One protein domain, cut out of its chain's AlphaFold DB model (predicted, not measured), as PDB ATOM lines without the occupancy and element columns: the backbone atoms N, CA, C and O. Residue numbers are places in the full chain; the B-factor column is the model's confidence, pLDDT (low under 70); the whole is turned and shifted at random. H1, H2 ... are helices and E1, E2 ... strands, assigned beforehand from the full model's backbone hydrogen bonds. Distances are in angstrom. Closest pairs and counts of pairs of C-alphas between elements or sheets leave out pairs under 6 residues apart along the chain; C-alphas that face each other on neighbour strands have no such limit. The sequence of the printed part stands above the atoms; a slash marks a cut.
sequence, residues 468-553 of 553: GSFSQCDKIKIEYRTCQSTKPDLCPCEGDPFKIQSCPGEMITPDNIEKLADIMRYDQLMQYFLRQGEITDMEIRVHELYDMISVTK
ATOM      1  N   GLY A 468     130.305 161.232 128.182       74.38
ATOM      2  CA  GLY A 468     130.774 162.612 128.237       74.38
ATOM      3  C   GLY A 468     129.703 163.544 128.792       74.38
ATOM      4  O   GLY A 468     128.531 163.416 128.439       74.38
ATOM      5  N   SER A 469     130.128 164.510 129.601       64.12
ATOM      6  CA  SER A 469     129.333 165.695 129.932       64.12
ATOM      7  C   SER A 469     128.833 166.402 128.659       64.12
ATOM      8  O   SER A 469     129.619 166.678 127.745       64.12
ATOM      9  N   PHE A 470     127.529 166.697 128.576       62.28
ATOM     10  CA  PHE A 470     126.937 167.523 127.518       62.28
ATOM     11  C   PHE A 470     126.587 168.914 128.056       62.28
ATOM     12  O   PHE A 470     125.493 169.099 128.569       62.28
ATOM     13  N   SER A 471     127.470 169.894 127.832       54.91
ATOM     14  CA  SER A 471     127.186 171.207 127.213       54.91
ATOM     15  C   SER A 471     128.389 172.138 127.410       54.91
ATOM     16  O   SER A 471     128.680 172.502 128.535       54.91
ATOM     17  N   GLN A 472     129.072 172.505 126.315       63.00
ATOM     18  CA  GLN A 472     130.229 173.425 126.250       63.00
ATOM     19  C   GLN A 472     131.390 173.150 127.231       63.00
ATOM     20  O   GLN A 472     131.351 173.458 128.412       63.00
ATOM     21  N   CYS A 473     132.487 172.620 126.686       69.56
ATOM     22  CA  CYS A 473     133.748 172.431 127.404       69.56
ATOM     23  C   CYS A 473     134.371 173.802 127.735       69.56
ATOM     24  O   CYS A 473     134.889 174.447 126.825       69.56
ATOM     25  N   ASP A 474     134.300 174.236 128.996       69.25
ATOM     26  CA  ASP A 474     134.752 175.574 129.423       69.25
ATOM     27  C   ASP A 474     136.220 175.590 129.910       69.25
ATOM     28  O   ASP A 474     136.957 176.530 129.631       69.25
ATOM     29  N   LYS A 475     136.691 174.521 130.583       73.75
ATOM     30  CA  LYS A 475     138.109 174.348 131.008       73.75
ATOM     31  C   LYS A 475     138.589 172.894 130.956       73.75
ATOM     32  O   LYS A 475     139.620 172.576 130.362       73.75
ATOM     33  N   ILE A 476     137.801 171.999 131.548       76.50
ATOM     34  CA  ILE A 476     138.024 170.550 131.586       76.50
ATOM     35  C   ILE A 476     136.815 169.817 131.010       76.50
ATOM     36  O   ILE A 476     135.675 170.223 131.218       76.50
ATOM     37  N   LYS A 477     137.072 168.717 130.305       78.19
ATOM     38  CA  LYS A 477     136.071 167.720 129.931       78.19
ATOM     39  C   LYS A 477     136.161 166.562 130.912       78.19
ATOM     40  O   LYS A 477     137.241 165.996 131.087       78.19
ATOM     41  N   ILE A 478     135.030 166.187 131.491       78.06
ATOM     42  CA  ILE A 478     134.923 165.024 132.366       78.06
ATOM     43  C   ILE A 478     134.095 163.974 131.634       78.06
ATOM     44  O   ILE A 478     132.996 164.241 131.143       78.06
ATOM     45  N   GLU A 479     134.658 162.780 131.525       84.75
ATOM     46  CA  GLU A 479     133.926 161.582 131.149       84.75
ATOM     47  C   GLU A 479     133.790 160.720 132.399       84.75
ATOM     48  O   GLU A 479     134.765 160.527 133.125       84.75
ATOM     49  N   TYR A 480     132.596 160.202 132.659       83.56
ATOM     50  CA  TYR A 480     132.320 159.366 133.826       83.56
ATOM     51  C   TYR A 480     131.737 158.021 133.400       83.56
ATOM     52  O   TYR A 480     131.242 157.853 132.285       83.56
ATOM     53  N   ARG A 481     131.803 157.042 134.294       86.56
ATOM     54  CA  ARG A 481     131.188 155.723 134.142       86.56
ATOM     55  C   ARG A 481     130.682 155.239 135.493       86.56
ATOM     56  O   ARG A 481     131.225 155.615 136.529       86.56
ATOM     57  N   THR A 482     129.654 154.401 135.483       85.56
ATOM     58  CA  THR A 482     129.081 153.818 136.698       85.56
ATOM     59  C   THR A 482     129.400 152.331 136.771       85.56
ATOM     60  O   THR A 482     129.522 151.645 135.752       85.56
ATOM     61  N   CYS A 483     129.610 151.834 137.989       87.50
ATOM     62  CA  CYS A 483     129.863 150.418 138.216       87.50
ATOM     63  C   CYS A 483     128.530 149.671 138.144       87.50
ATOM     64  O   CYS A 483     127.577 150.057 138.817       87.50
ATOM     65  N   GLN A 484     128.451 148.611 137.336       90.06
ATOM     66  CA  GLN A 484     127.218 147.827 137.182       90.06
ATOM     67  C   GLN A 484     126.994 146.812 138.314       90.06
ATOM     68  O   GLN A 484     126.049 146.025 138.259       90.06
ATOM     69  N   SER A 485     127.864 146.810 139.324       92.19
ATOM     70  CA  SER A 485     127.786 145.886 140.447       92.19
ATOM     71  C   SER A 485     126.569 146.142 141.318       92.19
ATOM     72  O   SER A 485     126.330 147.254 141.783       92.19
ATOM     73  N   THR A 486     125.823 145.074 141.586       91.25
ATOM     74  CA  THR A 486     124.743 145.061 142.578       91.25
ATOM     75  C   THR A 486     125.269 144.877 144.002       91.25
ATOM     76  O   THR A 486     124.518 145.080 144.953       91.25
ATOM     77  N   LYS A 487     126.550 144.511 144.158       90.50
ATOM     78  CA  LYS A 487     127.244 144.329 145.441       90.50
ATOM     79  C   LYS A 487     128.636 144.978 145.386       90.50
ATOM     80  O   LYS A 487     129.633 144.262 145.395       90.50
ATOM     81  N   PRO A 488     128.732 146.317 145.300       85.25
ATOM     82  CA  PRO A 488     129.994 147.018 145.043       85.25
ATOM     83  C   PRO A 488     131.067 146.803 146.119       85.25
ATOM     84  O   PRO A 488     132.246 146.893 145.797       85.25
ATOM     85  N   ASP A 489     130.681 146.477 147.357       87.44
ATOM     86  CA  ASP A 489     131.633 146.191 148.439       87.44
ATOM     87  C   ASP A 489     132.325 144.825 148.276       87.44
ATOM     88  O   ASP A 489     133.477 144.668 148.667       87.44
ATOM     89  N   LEU A 490     131.638 143.842 147.680       91.19
ATOM     90  CA  LEU A 490     132.177 142.497 147.425       91.19
ATOM     91  C   LEU A 490     132.763 142.369 146.015       91.19
ATOM     92  O   LEU A 490     133.753 141.678 145.805       91.19
ATOM     93  N   CYS A 491     132.140 143.046 145.053       94.00
ATOM     94  CA  CYS A 491     132.466 143.013 143.634       94.00
ATOM     95  C   CYS A 491     132.681 144.435 143.115       94.00
ATOM     96  O   CYS A 491     131.836 144.948 142.368       94.00
ATOM     97  N   PRO A 492     133.766 145.107 143.535       90.94
ATOM     98  CA  PRO A 492     134.080 146.442 143.060       90.94
ATOM     99  C   PRO A 492     134.511 146.394 141.594       90.94
ATOM    100  O   PRO A 492     135.175 145.460 141.147       90.94
ATOM    101  N   CYS A 493     134.161 147.429 140.836       88.69
ATOM    102  CA  CYS A 493     134.716 147.610 139.503       88.69
ATOM    103  C   CYS A 493     136.132 148.201 139.615       88.69
ATOM    104  O   CYS A 493     136.316 149.250 140.233       88.69
ATOM    105  N   GLU A 494     137.134 147.562 139.007       86.94
ATOM    106  CA  GLU A 494     138.527 148.024 139.095       86.94
ATOM    107  C   GLU A 494     138.825 149.231 138.187       86.94
ATOM    108  O   GLU A 494     138.394 149.307 137.030       86.94
ATOM    109  N   GLY A 495     139.612 150.180 138.700       84.19
ATOM    110  CA  GLY A 495     140.036 151.394 137.997       84.19
ATOM    111  C   GLY A 495     139.121 152.605 138.214       84.19
ATOM    112  O   GLY A 495     138.121 152.541 138.921       84.19
ATOM    113  N   ASP A 496     139.468 153.736 137.595       83.38
ATOM    114  CA  ASP A 496     138.842 155.021 137.938       83.38
ATOM    115  C   ASP A 496     137.441 155.199 137.339       83.38
ATOM    116  O   ASP A 496     137.237 154.883 136.160       83.38
ATOM    117  N   PRO A 497     136.475 155.767 138.083       85.19
ATOM    118  CA  PRO A 497     135.141 156.058 137.558       85.19
ATOM    119  C   PRO A 497     135.105 157.282 136.632       85.19
ATOM    120  O   PRO A 497     134.078 157.546 136.008       85.19
ATOM    121  N   PHE A 498     136.202 158.032 136.517       83.94
ATOM    122  CA  PHE A 498     136.274 159.273 135.751       83.94
ATOM    123  C   PHE A 498     137.534 159.357 134.894       83.94
ATOM    124  O   PHE A 498     138.572 158.766 135.186       83.94
ATOM    125  N   LYS A 499     137.434 160.149 133.831       85.38
ATOM    126  CA  LYS A 499     138.530 160.538 132.957       85.38
ATOM    127  C   LYS A 499     138.433 162.034 132.702       85.38
ATOM    128  O   LYS A 499     137.390 162.533 132.291       85.38
ATOM    129  N   ILE A 500     139.533 162.736 132.936       82.50
ATOM    130  CA  ILE A 500     139.601 164.194 132.835       82.50
ATOM    131  C   ILE A 500     140.502 164.552 131.655       82.50
ATOM    132  O   ILE A 500     141.585 163.987 131.492       82.50
ATOM    133  N   GLN A 501     140.055 165.478 130.811       80.00
ATOM    134  CA  GLN A 501     140.810 165.974 129.662       80.00
ATOM    135  C   GLN A 501     140.759 167.502 129.605       80.00
ATOM    136  O   GLN A 501     139.765 168.103 129.999       80.00
ATOM    137  N   SER A 502     141.814 168.135 129.087       78.62
ATOM    138  CA  SER A 502     141.800 169.582 128.827       78.62
ATOM    139  C   SER A 502     140.882 169.907 127.648       78.62
ATOM    140  O   SER A 502     140.878 169.179 126.648       78.62
ATOM    141  N   CYS A 503     140.131 171.006 127.736       78.25
ATOM    142  CA  CYS A 503     139.374 171.513 126.594       78.25
ATOM    143  C   CYS A 503     140.316 172.038 125.487       78.25
ATOM    144  O   CYS A 503     141.424 172.503 125.776       78.25
ATOM    145  N   PRO A 504     139.908 171.996 124.204       72.19
ATOM    146  CA  PRO A 504     140.704 172.556 123.113       72.19
ATOM    147  C   PRO A 504     140.951 174.060 123.313       72.19
ATOM    148  O   PRO A 504     140.003 174.838 123.324       72.19
ATOM    149  N   GLY A 505     142.218 174.468 123.432       69.69
ATOM    150  CA  GLY A 505     142.616 175.873 123.628       69.69
ATOM    151  C   GLY A 505     143.056 176.228 125.053       69.69
ATOM    152  O   GLY A 505     143.685 177.266 125.234       69.69
ATOM    153  N   GLU A 506     142.822 175.346 126.027       68.00
ATOM    154  CA  GLU A 506     143.247 175.506 127.422       68.00
ATOM    155  C   GLU A 506     144.527 174.698 127.706       68.00
ATOM    156  O   GLU A 506     144.651 173.536 127.299       68.00
ATOM    157  N   MET A 507     145.502 175.297 128.405       62.88
ATOM    158  CA  MET A 507     146.752 174.632 128.817       62.88
ATOM    159  C   MET A 507     146.694 174.221 130.290       62.88
ATOM    160  O   MET A 507     147.237 174.896 131.166       62.88
ATOM    161  N   ILE A 508     146.072 173.075 130.560       71.94
ATOM    162  CA  ILE A 508     146.147 172.420 131.869       71.94
ATOM    163  C   ILE A 508     147.343 171.467 131.864       71.94
ATOM    164  O   ILE A 508     147.492 170.644 130.961       71.94
ATOM    165  N   THR A 509     148.221 171.583 132.863       75.81
ATOM    166  CA  THR A 509     149.377 170.689 132.986       75.81
ATOM    167  C   THR A 509     148.928 169.277 133.374       75.81
ATOM    168  O   THR A 509     148.029 169.155 134.209       75.81
ATOM    169  N   PRO A 510     149.567 168.212 132.852       77.62
ATOM    170  CA  PRO A 510     149.289 166.832 133.262       77.62
ATOM    171  C   PRO A 510     149.274 166.643 134.788       77.62
ATOM    172  O   PRO A 510     148.318 166.081 135.309       77.62
ATOM    173  N   ASP A 511     150.221 167.250 135.511       80.88
ATOM    174  CA  ASP A 511     150.271 167.245 136.983       80.88
ATOM    175  C   ASP A 511     148.999 167.780 137.658       80.88
ATOM    176  O   ASP A 511     148.618 167.320 138.730       80.88
ATOM    177  N   ASN A 512     148.341 168.781 137.066       79.44
ATOM    178  CA  ASN A 512     147.117 169.347 137.636       79.44
ATOM    179  C   ASN A 512     145.916 168.434 137.373       79.44
ATOM    180  O   ASN A 512     145.027 168.353 138.216       79.44
ATOM    181  N   ILE A 513     145.905 167.739 136.232       79.12
ATOM    182  CA  ILE A 513     144.891 166.728 135.910       79.12
ATOM    183  C   ILE A 513     145.027 165.537 136.864       79.12
ATOM    184  O   ILE A 513     144.025 165.073 137.396       79.12
ATOM    185  N   GLU A 514     146.253 165.082 137.118       82.00
ATOM    186  CA  GLU A 514     146.531 163.973 138.033       82.00
ATOM    187  C   GLU A 514     146.182 164.331 139.485       82.00
ATOM    188  O   GLU A 514     145.452 163.590 140.136       82.00
ATOM    189  N   LYS A 515     146.570 165.523 139.962       84.38
ATOM    190  CA  LYS A 515     146.158 166.018 141.289       84.38
ATOM    191  C   LYS A 515     144.643 166.112 141.441       84.38
ATOM    192  O   LYS A 515     144.114 165.770 142.496       84.38
ATOM    193  N   LEU A 516     143.948 166.598 140.415       83.88
ATOM    194  CA  LEU A 516     142.491 166.695 140.434       83.88
ATOM    195  C   LEU A 516     141.850 165.304 140.474       83.88
ATOM    196  O   LEU A 516     140.950 165.079 141.279       83.88
ATOM    197  N   ALA A 517     142.346 164.370 139.659       80.88
ATOM    198  CA  ALA A 517     141.899 162.983 139.663       80.88
ATOM    199  C   ALA A 517     142.096 162.333 141.044       80.88
ATOM    200  O   ALA A 517     141.167 161.719 141.560       80.88
ATOM    201  N   ASP A 518     143.252 162.530 141.680       83.38
ATOM    202  CA  ASP A 518     143.519 162.010 143.023       83.38
ATOM    203  C   ASP A 518     142.588 162.607 144.080       83.38
ATOM    204  O   ASP A 518     142.043 161.868 144.897       83.38
ATOM    205  N   ILE A 519     142.330 163.918 144.054       84.75
ATOM    206  CA  ILE A 519     141.375 164.535 144.988       84.75
ATOM    207  C   ILE A 519     139.969 163.964 144.770       84.75
ATOM    208  O   ILE A 519     139.290 163.610 145.733       84.75
ATOM    209  N   MET A 520     139.547 163.805 143.514       81.81
ATOM    210  CA  MET A 520     138.245 163.231 143.174       81.81
ATOM    211  C   MET A 520     138.096 161.771 143.621       81.81
ATOM    212  O   MET A 520     136.987 161.372 143.972       81.81
ATOM    213  N   ARG A 521     139.178 160.975 143.649       79.50
ATOM    214  CA  ARG A 521     139.129 159.577 144.127       79.50
ATOM    215  C   ARG A 521     138.661 159.495 145.578       79.50
ATOM    216  O   ARG A 521     137.878 158.607 145.909       79.50
ATOM    217  N   TYR A 522     139.109 160.425 146.421       80.31
ATOM    218  CA  TYR A 522     138.870 160.398 147.868       80.31
ATOM    219  C   TYR A 522     137.789 161.380 148.349       80.31
ATOM    220  O   TYR A 522     137.445 161.379 149.531       80.31
ATOM    221  N   ASP A 523     137.230 162.206 147.463       84.62
ATOM    222  CA  ASP A 523     136.168 163.147 147.817       84.62
ATOM    223  C   ASP A 523     134.840 162.401 148.076       84.62
ATOM    224  O   ASP A 523     134.259 161.754 147.201       84.62
ATOM    225  N   GLN A 524     134.347 162.474 149.316       81.69
ATOM    226  CA  GLN A 524     133.143 161.753 149.744       81.69
ATOM    227  C   GLN A 524     131.869 162.211 149.018       81.69
ATOM    228  O   GLN A 524     130.977 161.390 148.794       81.69
ATOM    229  N   LEU A 525     131.783 163.494 148.647       83.25
ATOM    230  CA  LEU A 525     130.648 164.045 147.904       83.25
ATOM    231  C   LEU A 525     130.675 163.548 146.460       83.25
ATOM    232  O   LEU A 525     129.654 163.095 145.959       83.25
ATOM    233  N   MET A 526     131.851 163.510 145.833       80.19
ATOM    234  CA  MET A 526     132.036 162.916 144.506       80.19
ATOM    235  C   MET A 526     131.592 161.451 144.466       80.19
ATOM    236  O   MET A 526     130.839 161.053 143.577       80.19
ATOM    237  N   GLN A 527     132.000 160.657 145.459       76.12
ATOM    238  CA  GLN A 527     131.582 159.256 145.574       76.12
ATOM    239  C   GLN A 527     130.072 159.117 145.833       76.12
ATOM    240  O   GLN A 527     129.441 158.158 145.387       76.12
ATOM    241  N   TYR A 528     129.465 160.063 146.553       81.44
ATOM    242  CA  TYR A 528     128.015 160.119 146.735       81.44
ATOM    243  C   TYR A 528     127.290 160.427 145.415       81.44
ATOM    244  O   TYR A 528     126.423 159.647 145.021       81.44
ATOM    245  N   PHE A 529     127.697 161.472 144.690       82.00
ATOM    246  CA  PHE A 529     127.092 161.865 143.415       82.00
ATOM    247  C   PHE A 529     127.199 160.763 142.358       82.00
ATOM    248  O   PHE A 529     126.222 160.465 141.671       82.00
ATOM    249  N   LEU A 530     128.350 160.083 142.282       73.94
ATOM    250  CA  LEU A 530     128.549 158.922 141.406       73.94
ATOM    251  C   LEU A 530     127.570 157.783 141.715       73.94
ATOM    252  O   LEU A 530     127.049 157.161 140.791       73.94
ATOM    253  N   ARG A 531     127.298 157.520 142.999       73.75
ATOM    254  CA  ARG A 531     126.353 156.474 143.419       73.75
ATOM    255  C   ARG A 531     124.896 156.845 143.160       73.75
ATOM    256  O   ARG A 531     124.119 155.965 142.810       73.75
ATOM    257  N   GLN A 532     124.526 158.114 143.332       79.31
ATOM    258  CA  GLN A 532     123.154 158.583 143.095       79.31
ATOM    259  C   GLN A 532     122.864 158.889 141.617       79.31
ATOM    260  O   GLN A 532     121.710 159.080 141.244       79.31
ATOM    261  N   GLY A 533     123.893 158.929 140.762       72.88
ATOM    262  CA  GLY A 533     123.750 159.376 139.376       72.88
ATOM    263  C   GLY A 533     123.492 160.884 139.257       72.88
ATOM    264  O   GLY A 533     122.914 161.331 138.268       72.88
ATOM    265  N   GLU A 534     123.914 161.673 140.249       82.44
ATOM    266  CA  GLU A 534     123.767 163.136 140.302       82.44
ATOM    267  C   GLU A 534     124.887 163.815 139.490       82.44
ATOM    268  O   GLU A 534     125.818 164.423 140.015       82.44
ATOM    269  N   ILE A 535     124.835 163.652 138.164       75.25
ATOM    270  CA  ILE A 535     125.917 164.050 137.243       75.25
ATOM    271  C   ILE A 535     126.174 165.562 137.246       75.25
ATOM    272  O   ILE A 535     127.322 165.991 137.184       75.25
ATOM    273  N   THR A 536     125.126 166.377 137.347       78.50
ATOM    274  CA  THR A 536     125.266 167.840 137.370       78.50
ATOM    275  C   THR A 536     125.987 168.322 138.630       78.50
ATOM    276  O   THR A 536     126.871 169.170 138.543       78.50
ATOM    277  N   ASP A 537     125.670 167.749 139.791       83.06
ATOM    278  CA  ASP A 537     126.324 168.099 141.056       83.06
ATOM    279  C   ASP A 537     127.782 167.625 141.087       83.06
ATOM    280  O   ASP A 537     128.669 168.314 141.597       83.06
ATOM    281  N   MET A 538     128.052 166.487 140.444       79.00
ATOM    282  CA  MET A 538     129.405 166.000 140.205       79.00
ATOM    283  C   MET A 538     130.228 166.992 139.375       79.00
ATOM    284  O   MET A 538     131.345 167.326 139.758       79.00
ATOM    285  N   GLU A 539     129.690 167.501 138.266       77.88
ATOM    286  CA  GLU A 539     130.385 168.482 137.420       77.88
ATOM    287  C   GLU A 539     130.698 169.775 138.177       77.88
ATOM    288  O   GLU A 539     131.833 170.257 138.126       77.88
ATOM    289  N   ILE A 540     129.726 170.302 138.930       82.00
ATOM    290  CA  ILE A 540     129.914 171.489 139.774       82.00
ATOM    291  C   ILE A 540     131.061 171.253 140.757       82.00
ATOM    292  O   ILE A 540     131.990 172.059 140.834       82.00
ATOM    293  N   ARG A 541     131.049 170.110 141.454       85.31
ATOM    294  CA  ARG A 541     132.078 169.767 142.436       85.31
ATOM    295  C   ARG A 541     133.467 169.664 141.813       85.31
ATOM    296  O   ARG A 541     134.435 170.145 142.398       85.31
ATOM    297  N   VAL A 542     133.595 169.078 140.625       81.44
ATOM    298  CA  VAL A 542     134.897 168.976 139.949       81.44
ATOM    299  C   VAL A 542     135.413 170.347 139.511       81.44
ATOM    300  O   VAL A 542     136.610 170.609 139.641       81.44
ATOM    301  N   HIS A 543     134.540 171.242 139.044       80.50
ATOM    302  CA  HIS A 543     134.930 172.616 138.723       80.50
ATOM    303  C   HIS A 543     135.389 173.399 139.962       80.50
ATOM    304  O   HIS A 543     136.412 174.079 139.889       80.50
ATOM    305  N   GLU A 544     134.722 173.239 141.111       83.62
ATOM    306  CA  GLU A 544     135.176 173.810 142.390       83.62
ATOM    307  C   GLU A 544     136.570 173.301 142.780       83.62
ATOM    308  O   GLU A 544     137.457 174.089 143.119       83.62
ATOM    309  N   LEU A 545     136.783 171.983 142.703       84.38
ATOM    310  CA  LEU A 545     138.065 171.354 143.028       84.38
ATOM    311  C   LEU A 545     139.178 171.818 142.080       84.38
ATOM    312  O   LEU A 545     140.297 172.089 142.519       84.38
ATOM    313  N   TYR A 546     138.878 171.957 140.789       79.88
ATOM    314  CA  TYR A 546     139.819 172.495 139.813       79.88
ATOM    315  C   TYR A 546     140.190 173.949 140.121       79.88
ATOM    316  O   TYR A 546     141.376 174.291 140.144       79.88
ATOM    317  N   ASP A 547     139.197 174.798 140.393       81.50
ATOM    318  CA  ASP A 547     139.436 176.202 140.707       81.50
ATOM    319  C   ASP A 547     140.299 176.325 141.978       81.50
ATOM    320  O   ASP A 547     141.268 177.086 141.976       81.50
ATOM    321  N   MET A 548     140.077 175.486 142.999       79.44
ATOM    322  CA  MET A 548     140.939 175.411 144.189       79.44
ATOM    323  C   MET A 548     142.400 175.083 143.853       79.44
ATOM    324  O   MET A 548     143.302 175.758 144.343       79.44
ATOM    325  N   ILE A 549     142.652 174.084 143.000       76.00
ATOM    326  CA  ILE A 549     144.015 173.704 142.589       76.00
ATOM    327  C   ILE A 549     144.674 174.844 141.799       76.00
ATOM    328  O   ILE A 549     145.858 175.131 141.995       76.00
ATOM    329  N   SER A 550     143.907 175.515 140.936       65.94
ATOM    330  CA  SER A 550     144.395 176.575 140.048       65.94
ATOM    331  C   SER A 550     144.735 177.892 140.762       65.94
ATOM    332  O   SER A 550     145.612 178.617 140.294       65.94
ATOM    333  N   VAL A 551     144.103 178.176 141.908       59.88
ATOM    334  CA  VAL A 551     144.329 179.388 142.723       59.88
ATOM    335  C   VAL A 551     145.588 179.281 143.602       59.88
ATOM    336  O   VAL A 551     146.118 180.294 144.049       59.88
ATOM    337  N   THR A 552     146.133 178.077 143.807       50.94
ATOM    338  CA  THR A 552     147.340 177.833 144.628       50.94
ATOM    339  C   THR A 552     148.685 178.143 143.940       50.94
ATOM    340  O   THR A 552     149.722 177.675 144.415       50.94
ATOM    341  N   LYS A 553     148.698 178.891 142.827       41.72
ATOM    342  CA  LYS A 553     149.919 179.262 142.087       41.72
ATOM    343  C   LYS A 553     150.379 180.690 142.346       41.72
ATOM    344  O   LYS A 553     149.536 181.606 142.250       41.72
TER     345      LYS A 553
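Overview. This is residues 468 to 553 of the 553 residues of the protein "chorion peroxidase-like" of Octopus vulgaris (UniProt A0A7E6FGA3). A hairpin of two antiparallel strands, E1 and E2, makes a narrow ribbon with two helices packed on it, H1 along the E2 side and H3 along the E1 side, while H2, apart from both strands, folds back along the first part of H3 as a helical hairpin. The loop of residues 481 to 497, which joins the two strands, runs out beyond one end of the ribbon, and its Thr 486 and the last residue, Lys 553, lie at the far ends of the domain. The printed part has 86 residues, with two named strands and three named helices in the order E1, E2, H1, H2, H3; the sheet has the order E1 - E2, and the class is mixed, helices and strands. The whole is compact, with a radius of gyration of the C-alphas of 13.4 A, but elongated in outline, with spans of 40 by 26 by 19 A.

Arrangement. The sheet is formed by E1, residues 476 to 480, and E2, residues 498 to 502. They are antiparallel neighbours and a hairpin, with an angle of 160 degrees between their directions. The C-alphas of Ile 478 and Ile 500 face each other at 4.8 A. N 477 and O 501 are within hydrogen-bond range at 2.8 A, as are N 499 and O 479 at 2.8 A. H1, residues 510 to 522, comes nearest to the sheet at E2, where the closest C-alphas, those of Ile 500 and Ile 513, are 6.6 A apart; E1 and H1 are apart. H3, residues 535 to 551, comes nearest to the sheet at E1, where the closest C-alphas, those of Ile 478 and Glu 539, are 7.6 A apart; E2 and H3 are apart. H1 and H3 touch at a steep tilt of 51 degrees, opposite ways. Their closest C-alphas are those of Leu 516 and Tyr 546, 6.4 A apart, and H3 touches H1 with residues 542 to 549 alone. H2, residues 524 to 532, touches H3 at a shallow tilt of 22 degrees, opposite ways, and the two form a helical hairpin. Their closest C-alphas are those of Phe 529 and Met 538, 5.7 A apart, and H3 touches H2 with residues 535 to 541 alone. H1 and H2 are close but not clearly touching, with the closest C-alphas, those of Met 520 and Met 526, 6.4 A apart; their lines are about perpendicular at 74 degrees. H2 is apart from E2, and only just apart from E1, with 8.5 A between the closest C-alphas. In H2 and H3 every O i to N i+4 pair is within hydrogen-bond range; in H1 it is 8 of 9.

Along the chain. E1 begins at C-alpha 476 at (138.024, 170.550, 131.586) and measures 12.8 A from first to last C-alpha. E2, residues 498 to 502, measures 13.6 A. H1, residues 510 to 522, begins at C-alpha 510 at (149.289, 166.832, 133.262) and is 19.1 A long. H2, residues 524 to 532, is 12.4 A long. H3, residues 535 to 551, is the longest helix at 24.6 A and ends at C-alpha 551 at (144.329, 179.388, 142.723).

Size, cuts and confidence. The two C-alphas farthest apart, those of Thr 486 and Lys 553, are 42.5 A apart. The printed part has no cut, and Lys 553 is the chain's last residue. The link from E1 to E2 is long, with 17 residues, residues 481 to 497, whose C-alphas lie 8 to 24 A from the mean of all C-alphas. The link from E2 to H1 is short, with 7 residues, and those from H1 to H2 and from H2 to H3 are tight. The mean pLDDT of the printed part is 78.8; it is under 70 in residues 469 to 474, 505 to 507 and 550 to 553, of which 550 and 551 belong to H3.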